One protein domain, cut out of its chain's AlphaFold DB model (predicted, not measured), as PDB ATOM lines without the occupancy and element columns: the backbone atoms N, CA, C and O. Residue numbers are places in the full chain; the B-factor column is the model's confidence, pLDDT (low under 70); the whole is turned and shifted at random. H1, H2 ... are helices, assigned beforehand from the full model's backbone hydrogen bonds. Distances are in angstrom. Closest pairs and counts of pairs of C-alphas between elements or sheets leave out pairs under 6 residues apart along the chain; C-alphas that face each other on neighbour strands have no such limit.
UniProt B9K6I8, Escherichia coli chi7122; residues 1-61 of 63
ATOM      1  N   MET A   1     -10.318  30.524  -6.173       57.84
ATOM      2  CA  MET A   1      -9.514  31.358  -5.270       57.84
ATOM      3  C   MET A   1      -9.835  30.982  -3.828       57.84
ATOM      4  O   MET A   1     -10.499  31.745  -3.140       57.84
ATOM      5  N   PRO A   2      -9.364  29.809  -3.369       66.81
ATOM      6  CA  PRO A   2      -9.654  29.305  -2.024       66.81
ATOM      7  C   PRO A   2      -9.197  30.253  -0.900       66.81
ATOM      8  O   PRO A   2      -9.787  30.244   0.172       66.81
ATOM      9  N   LEU A   3      -8.197  31.109  -1.149       73.06
ATOM     10  CA  LEU A   3      -7.780  32.162  -0.217       73.06
ATOM     11  C   LEU A   3      -8.863  33.245  -0.039       73.06
ATOM     12  O   LEU A   3      -9.228  33.573   1.084       73.06
ATOM     13  N   LEU A   4      -9.413  33.761  -1.142       72.25
ATOM     14  CA  LEU A   4     -10.458  34.794  -1.122       72.25
ATOM     15  C   LEU A   4     -11.761  34.268  -0.517       72.25
ATOM     16  O   LEU A   4     -12.447  34.994   0.195       72.25
ATOM     17  N   ASP A   5     -12.081  33.000  -0.783       77.50
ATOM     18  CA  ASP A   5     -13.292  32.364  -0.272       77.50
ATOM     19  C   ASP A   5     -13.237  32.236   1.275       77.50
ATOM     20  O   ASP A   5     -14.234  32.532   1.933       77.50
ATOM     21  N   LYS A   6     -12.061  31.935   1.860       82.88
ATOM     22  CA  LYS A   6     -11.820  31.929   3.323       82.88
ATOM     23  C   LYS A   6     -11.814  33.329   3.941       82.88
ATOM     24  O   LYS A   6     -12.403  33.548   4.995       82.88
ATOM     25  N   LEU A   7     -11.156  34.288   3.290       82.00
ATOM     26  CA  LEU A   7     -11.099  35.670   3.778       82.00
ATOM     27  C   LEU A   7     -12.479  36.336   3.756       82.00
ATOM     28  O   LEU A   7     -12.803  37.095   4.665       82.00
ATOM     29  N   ARG A   8     -13.328  35.995   2.776       84.25
ATOM     30  CA  ARG A   8     -14.739  36.398   2.772       84.25
ATOM     31  C   ARG A   8     -15.468  35.918   4.027       84.25
ATOM     32  O   ARG A   8     -16.275  36.673   4.550       84.25
ATOM     33  N   GLU A   9     -15.249  34.683   4.472       84.19
ATOM     34  CA  GLU A   9     -15.944  34.141   5.651       84.19
ATOM     35  C   GLU A   9     -15.523  34.839   6.949       84.19
ATOM     36  O   GLU A   9     -16.355  35.024   7.830       84.19
ATOM     37  N   GLN A  10     -14.265  35.278   7.050       88.19
ATOM     38  CA  GLN A  10     -13.750  35.961   8.243       88.19
ATOM     39  C   GLN A  10     -14.045  37.467   8.271       88.19
ATOM     40  O   GLN A  10     -14.407  37.999   9.316       88.19
ATOM     41  N   TYR A  11     -13.888  38.159   7.140       85.94
ATOM     42  CA  TYR A  11     -13.913  39.629   7.076       85.94
ATOM     43  C   TYR A  11     -15.060  40.185   6.223       85.94
ATOM     44  O   TYR A  11     -15.316  41.387   6.224       85.94
ATOM     45  N   GLY A  12     -15.772  39.335   5.482       87.06
ATOM     46  CA  GLY A  12     -16.772  39.760   4.510       87.06
ATOM     47  C   GLY A  12     -16.166  40.255   3.192       87.06
ATOM     48  O   GLY A  12     -14.956  40.380   3.015       87.06
ATOM     49  N   VAL A  13     -17.036  40.529   2.218       85.56
ATOM     50  CA  VAL A  13     -16.620  40.942   0.863       85.56
ATOM     51  C   VAL A  13     -16.135  42.395   0.827       85.56
ATOM     52  O   VAL A  13     -15.250  42.714   0.042       85.56
ATOM     53  N   GLY A  14     -16.692  43.273   1.668       85.31
ATOM     54  CA  GLY A  14     -16.375  44.707   1.683       85.31
ATOM     55  C   GLY A  14     -14.898  44.995   1.981       85.31
ATOM     56  O   GLY A  14     -14.219  45.522   1.102       85.31
ATOM     57  N   PRO A  15     -14.375  44.591   3.155       88.62
ATOM     58  CA  PRO A  15     -12.973  44.817   3.518       88.62
ATOM     59  C   PRO A  15     -11.992  44.165   2.539       88.62
ATOM     60  O   PRO A  15     -10.986  44.762   2.172       88.62
ATOM     61  N   LEU A  16     -12.331  42.974   2.037       87.62
ATOM     62  CA  LEU A  16     -11.552  42.275   1.017       87.62
ATOM     63  C   LEU A  16     -11.431  43.089  -0.281       87.62
ATOM     64  O   LEU A  16     -10.353  43.186  -0.863       87.62
ATOM     65  N   CYS A  17     -12.544  43.662  -0.743       90.19
ATOM     66  CA  CYS A  17     -12.568  44.489  -1.945       90.19
ATOM     67  C   CYS A  17     -11.783  45.793  -1.749       90.19
ATOM     68  O   CYS A  17     -11.096  46.224  -2.673       90.19
ATOM     69  N   SER A  18     -11.836  46.379  -0.548       89.38
ATOM     70  CA  SER A  18     -11.033  47.552  -0.191       89.38
ATOM     71  C   SER A  18      -9.533  47.266  -0.248       89.38
ATOM     72  O   SER A  18      -8.815  48.044  -0.871       89.38
ATOM     73  N   GLU A  19      -9.072  46.147   0.317       90.75
ATOM     74  CA  GLU A  19      -7.649  45.764   0.332       90.75
ATOM     75  C   GLU A  19      -7.114  45.451  -1.074       90.75
ATOM     76  O   GLU A  19      -6.040  45.891  -1.462       90.75
ATOM     77  N   LEU A  20      -7.895  44.725  -1.880       87.31
ATOM     78  CA  LEU A  20      -7.523  44.377  -3.257       87.31
ATOM     79  C   LEU A  20      -7.727  45.529  -4.251       87.31
ATOM     80  O   LEU A  20      -7.445  45.358  -5.438       87.31
ATOM     81  N   HIS A  21      -8.260  46.662  -3.789       91.19
ATOM     82  CA  HIS A  21      -8.618  47.821  -4.607       91.19
ATOM     83  C   HIS A  21      -9.519  47.462  -5.802       91.19
ATOM     84  O   HIS A  21      -9.343  47.948  -6.920       91.19
ATOM     85  N   ILE A  22     -10.515  46.606  -5.561       90.69
ATOM     86  CA  ILE A  22     -11.533  46.221  -6.544       90.69
ATOM     87  C   ILE A  22     -12.921  46.665  -6.084       90.69
ATOM     88  O   ILE A  22     -13.201  46.780  -4.895       90.69
ATOM     89  N   ALA A  23     -13.837  46.860  -7.029       91.44
ATOM     90  CA  ALA A  23     -15.234  47.088  -6.686       91.44
ATOM     91  C   ALA A  23     -15.921  45.772  -6.253       91.44
ATOM     92  O   ALA A  23     -15.655  44.719  -6.848       91.44
ATOM     93  N   PRO A  24     -16.882  45.809  -5.307       90.25
ATOM     94  CA  PRO A  24     -17.683  44.634  -4.949       90.25
ATOM     95  C   PRO A  24     -18.408  44.000  -6.145       90.25
ATOM     96  O   PRO A  24     -18.537  42.779  -6.223       90.25
ATOM     97  N   SER A  25     -18.839  44.810  -7.117       92.00
ATOM     98  CA  SER A  25     -19.449  44.329  -8.364       92.00
ATOM     99  C   SER A  25     -18.504  43.421  -9.155       92.00
ATOM    100  O   SER A  25     -18.923  42.361  -9.621       92.00
ATOM    101  N   THR A  26     -17.220  43.781  -9.241       90.75
ATOM    102  CA  THR A  26     -16.179  42.968  -9.882       90.75
ATOM    103  C   THR A  26     -16.015  41.630  -9.172       90.75
ATOM    104  O   THR A  26     -15.962  40.591  -9.831       90.75
ATOM    105  N   TYR A  27     -16.017  41.622  -7.836       89.56
ATOM    106  CA  TYR A  27     -15.940  40.384  -7.058       89.56
ATOM    107  C   TYR A  27     -17.101  39.430  -7.377       89.56
ATOM    108  O   TYR A  27     -16.877  38.269  -7.733       89.56
ATOM    109  N   TYR A  28     -18.346  39.913  -7.306       89.06
ATOM    110  CA  TYR A  28     -19.520  39.083  -7.593       89.06
ATOM    111  C   TYR A  28     -19.581  38.637  -9.056       89.06
ATOM    112  O   TYR A  28     -19.997  37.511  -9.337       89.06
ATOM    113  N   HIS A  29     -19.129  39.476  -9.988       89.75
ATOM    114  CA  HIS A  29     -19.018  39.111 -11.397       89.75
ATOM    115  C   HIS A  29     -18.018  37.965 -11.610       89.75
ATOM    116  O   HIS A  29     -18.332  36.985 -12.291       89.75
ATOM    117  N   CYS A  30     -16.842  38.032 -10.979       87.31
ATOM    118  CA  CYS A  30     -15.865  36.945 -11.013       87.31
ATOM    119  C   CYS A  30     -16.410  35.661 -10.372       87.31
ATOM    120  O   CYS A  30     -16.186  34.575 -10.911       87.31
ATOM    121  N   GLN A  31     -17.151  35.756  -9.264       88.00
ATOM    122  CA  GLN A  31     -17.764  34.579  -8.641       88.00
ATOM    123  C   GLN A  31     -18.828  33.936  -9.538       88.00
ATOM    124  O   GLN A  31     -18.798  32.723  -9.730       88.00
ATOM    125  N   GLN A  32     -19.710  34.719 -10.164       88.81
ATOM    126  CA  GLN A  32     -20.698  34.181 -11.108       88.81
ATOM    127  C   GLN A  32     -20.037  33.456 -12.282       88.81
ATOM    128  O   GLN A  32     -20.425  32.339 -12.616       88.81
ATOM    129  N   GLN A  33     -18.987  34.042 -12.863       88.50
ATOM    130  CA  GLN A  33     -18.224  33.380 -13.919       88.50
ATOM    131  C   GLN A  33     -17.561  32.087 -13.429       88.50
ATOM    132  O   GLN A  33     -17.464  31.123 -14.186       88.50
ATOM    133  N   ARG A  34     -17.089  32.025 -12.177       85.19
ATOM    134  CA  ARG A  34     -16.536  30.797 -11.577       85.19
ATOM    135  C   ARG A  34     -17.575  29.686 -11.458       85.19
ATOM    136  O   ARG A  34     -17.242  28.555 -11.793       85.19
ATOM    137  N   HIS A  35     -18.790  30.008 -11.024       87.19
ATOM    138  CA  HIS A  35     -19.873  29.030 -10.886       87.19
ATOM    139  C   HIS A  35     -20.465  28.585 -12.228       87.19
ATOM    140  O   HIS A  35     -20.893  27.441 -12.345       87.19
ATOM    141  N   HIS A  36     -20.446  29.457 -13.238       88.06
ATOM    142  CA  HIS A  36     -20.978  29.182 -14.573       88.06
ATOM    143  C   HIS A  36     -19.900  29.361 -15.649       88.06
ATOM    144  O   HIS A  36     -19.917  30.348 -16.393       88.06
ATOM    145  N   PRO A  37     -18.918  28.443 -15.725       84.25
ATOM    146  CA  PRO A  37     -17.856  28.520 -16.724       84.25
ATOM    147  C   PRO A  37     -18.383  28.411 -18.164       84.25
ATOM    148  O   PRO A  37     -17.802  29.002 -19.070       84.25
ATOM    149  N   ASP A  38     -19.509  27.727 -18.360       84.69
ATOM    150  CA  ASP A  38     -20.231  27.564 -19.626       84.69
ATOM    151  C   ASP A  38     -20.834  28.874 -20.157       84.69
ATOM    152  O   ASP A  38     -20.893  29.089 -21.365       84.69
ATOM    153  N   LYS A  39     -21.228  29.787 -19.259       85.38
ATOM    154  CA  LYS A  39     -21.832  31.084 -19.615       85.38
ATOM    155  C   LYS A  39     -20.804  32.184 -19.863       85.38
ATOM    156  O   LYS A  39     -21.171  33.331 -20.118       85.38
ATOM    157  N   ARG A  40     -19.511  31.869 -19.753       88.38
ATOM    158  CA  ARG A  40     -18.441  32.823 -20.056       88.38
ATOM    159  C   ARG A  40     -18.373  33.081 -21.554       88.38
ATOM    160  O   ARG A  40     -18.763  32.242 -22.360       88.38
ATOM    161  N   SER A  41     -17.816  34.229 -21.924       90.25
ATOM    162  CA  SER A  41     -17.572  34.556 -23.328       90.25
ATOM    163  C   SER A  41     -16.711  33.487 -24.013       90.25
ATOM    164  O   SER A  41     -15.852  32.861 -23.386       90.25
ATOM    165  N   ALA A  42     -16.884  33.328 -25.327       92.25
ATOM    166  CA  ALA A  42     -16.102  32.378 -26.123       92.25
ATOM    167  C   ALA A  42     -14.580  32.587 -25.973       92.25
ATOM    168  O   ALA A  42     -13.815  31.624 -25.957       92.25
ATOM    169  N   ARG A  43     -14.139  33.844 -25.796       93.69
ATOM    170  CA  ARG A  43     -12.735  34.178 -25.519       93.69
ATOM    171  C   ARG A  43     -12.250  33.553 -24.211       93.69
ATOM    172  O   ARG A  43     -11.225  32.887 -24.213       93.69
ATOM    173  N   ALA A  44     -12.993  33.728 -23.120       90.88
ATOM    174  CA  ALA A  44     -12.596  33.206 -21.815       90.88
ATOM    175  C   ALA A  44     -12.545  31.668 -21.794       90.88
ATOM    176  O   ALA A  44     -11.631  31.092 -21.210       90.88
ATOM    177  N   GLN A  45     -13.479  31.001 -22.481       90.44
ATOM    178  CA  GLN A  45     -13.455  29.540 -22.624       90.44
ATOM    179  C   GLN A  45     -12.211  29.064 -23.390       90.44
ATOM    180  O   GLN A  45     -11.557  28.099 -22.992       90.44
ATOM    181  N   ARG A  46     -11.849  29.768 -24.470       94.25
ATOM    182  CA  ARG A  46     -10.635  29.482 -25.244       94.25
ATOM    183  C   ARG A  46      -9.368  29.698 -24.418       94.25
ATOM    184  O   ARG A  46      -8.459  28.876 -24.493       94.25
ATOM    185  N   ASP A  47      -9.321  30.756 -23.615       94.38
ATOM    186  CA  ASP A  47      -8.190  31.039 -22.729       94.38
ATOM    187  C   ASP A  47      -8.018  29.941 -21.665       94.38
ATOM    188  O   ASP A  47      -6.892  29.533 -21.381       94.38
ATOM    189  N   ASP A  48      -9.112  29.411 -21.108       91.56
ATOM    190  CA  ASP A  48      -9.062  28.299 -20.150       91.56
ATOM    191  C   ASP A  48      -8.520  27.007 -20.790       91.56
ATOM    192  O   ASP A  48      -7.753  26.279 -20.154       91.56
ATOM    193  N   TRP A  49      -8.861  26.737 -22.056       92.81
ATOM    194  CA  TRP A  49      -8.271  25.632 -22.817       92.81
ATOM    195  C   TRP A  49      -6.773  25.856 -23.070       92.81
ATOM    196  O   TRP A  49      -5.961  24.974 -22.785       92.81
ATOM    197  N   LEU A  50      -6.390  27.057 -23.521       95.62
ATOM    198  CA  LEU A  50      -4.993  27.411 -23.789       95.62
ATOM    199  C   LEU A  50      -4.119  27.310 -22.538       95.62
ATOM    200  O   LEU A  50      -3.018  26.775 -22.611       95.62
ATOM    201  N   LYS A  51      -4.604  27.773 -21.381       93.88
ATOM    202  CA  LYS A  51      -3.869  27.671 -20.110       93.88
ATOM    203  C   LYS A  51      -3.496  26.232 -19.768       93.88
ATOM    204  O   LYS A  51      -2.380  25.997 -19.318       93.88
ATOM    205  N   ARG A  52      -4.400  25.270 -19.996       93.75
ATOM    206  CA  ARG A  52      -4.118  23.843 -19.759       93.75
ATOM    207  C   ARG A  52      -3.039  23.321 -20.694       93.75
ATOM    208  O   ARG A  52      -2.159  22.594 -20.252       93.75
ATOM    209  N   GLU A  53      -3.090  23.713 -21.963       95.75
ATOM    210  CA  GLU A  53      -2.099  23.283 -22.947       95.75
ATOM    211  C   GLU A  53      -0.719  23.895 -22.674       95.75
ATOM    212  O   GLU A  53       0.294  23.203 -22.758       95.75
ATOM    213  N   ILE A  54      -0.677  25.167 -22.266       95.12
ATOM    214  CA  ILE A  54       0.551  25.833 -21.815       95.12
ATOM    215  C   ILE A  54       1.126  25.109 -20.596       95.12
ATOM    216  O   ILE A  54       2.318  24.812 -20.590       95.12
ATOM    217  N   GLN A  55       0.293  24.784 -19.600       93.88
ATOM    218  CA  GLN A  55       0.738  24.048 -18.416       93.88
ATOM    219  C   GLN A  55       1.295  22.670 -18.793       93.88
ATOM    220  O   GLN A  55       2.405  22.344 -18.394       93.88
ATOM    221  N   ARG A  56       0.595  21.907 -19.646       95.00
ATOM    222  CA  ARG A  56       1.066  20.605 -20.155       95.00
ATOM    223  C   ARG A  56       2.449  20.715 -20.792       95.00
ATOM    224  O   ARG A  56       3.323  19.888 -20.563       95.00
ATOM    225  N   VAL A  57       2.635  21.732 -21.626       94.88
ATOM    226  CA  VAL A  57       3.900  22.012 -22.303       94.88
ATOM    227  C   VAL A  57       5.004  22.375 -21.316       94.88
ATOM    228  O   VAL A  57       6.132  21.917 -21.499       94.88
ATOM    229  N   TYR A  58       4.686  23.197 -20.319       95.31
ATOM    230  CA  TYR A  58       5.613  23.614 -19.276       95.31
ATOM    231  C   TYR A  58       6.052  22.421 -18.423       95.31
ATOM    232  O   TYR A  58       7.249  22.195 -18.285       95.31
ATOM    233  N   ASP A  59       5.110  21.597 -17.964       93.56
ATOM    234  CA  ASP A  59       5.387  20.416 -17.136       93.56
ATOM    235  C   ASP A  59       6.266  19.390 -17.867       93.56
ATOM    236  O   ASP A  59       7.078  18.718 -17.249       93.56
ATOM    237  N   VAL A  60       6.139  19.274 -19.193       93.06
ATOM    238  CA  VAL A  60       6.954  18.345 -19.998       93.06
ATOM    239  C   VAL A  60       8.346  18.904 -20.327       93.06
ATOM    240  O   VAL A  60       9.252  18.130 -20.620       93.06
ATOM    241  N   ARG A  61       8.526  20.232 -20.350       85.38
ATOM    242  CA  ARG A  61       9.777  20.871 -20.814       85.38
ATOM    243  C   ARG A  61      10.611  21.525 -19.720       85.38
ATOM    244  O   ARG A  61      11.787  21.787 -19.961       85.38
TER     245      ARG A  61
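What this domain is: This is residues 1 to 61 of the 63 residues of a protein of Escherichia coli chi7122 (UniProt B9K6I8). Look first at the longest helix, H4, which touches no other helix; its residues 49 to 61 stick out as an arm from a loose body in which H1, H2 and H3 make an open bracket, with H2 at the turn and H1 and H3 apart. The printed part has 61 residues with four named helices, H1, H2, H3 and H4 in chain order, and no named strand; the class is all helix. The whole is loose, with a radius of gyration of the C-alphas of 14.9 A, and only just elongated, spanning 40 by 27 by 18 A.

Where its parts are: Find C-alpha 42 at (-16.102, 32.378, -26.123); from there H4, residues 42 to 61, runs 28.8 A to C-alpha 61 at (9.777, 20.871, -20.814). Before it, H3 is residues 24 to 35, 16.8 A long. H2 is residues 13 to 19, and H1 is residues 2 to 11, beginning at C-alpha 2, (-9.654, 29.305, -2.024).

How they stand to each other: H4 is apart from H1, H2 and H3. H3 touches H2 with residues 24 to 27 alone; look at the closest C-alphas, those of Cys 17 and Pro 24, 5.9 A apart. These two run opposite ways at a steep tilt of 64 degrees. H1 and H2 only just touch, with 3 pairs of C-alphas within 8 A, the closest those of Arg 8 and Leu 16 at 6.9 A. Their lines are about perpendicular, at 76 degrees. Every O i to N i+4 pair is within hydrogen-bond range in H1, H2 and H3, and 15 of 16 are in H4.

The domain as a whole: The C-alphas farthest apart are those of Gly 14 and Arg 61, 41.9 A. Without residues 49 to 61, which stand free, the body spans 33 by 18 by 14 A. The links H1 to H2 and H2 to H3 are tight, H3 to H4 is short, and the printed part has no cut. In the pLDDT column, residues 1 to 2 are under 70.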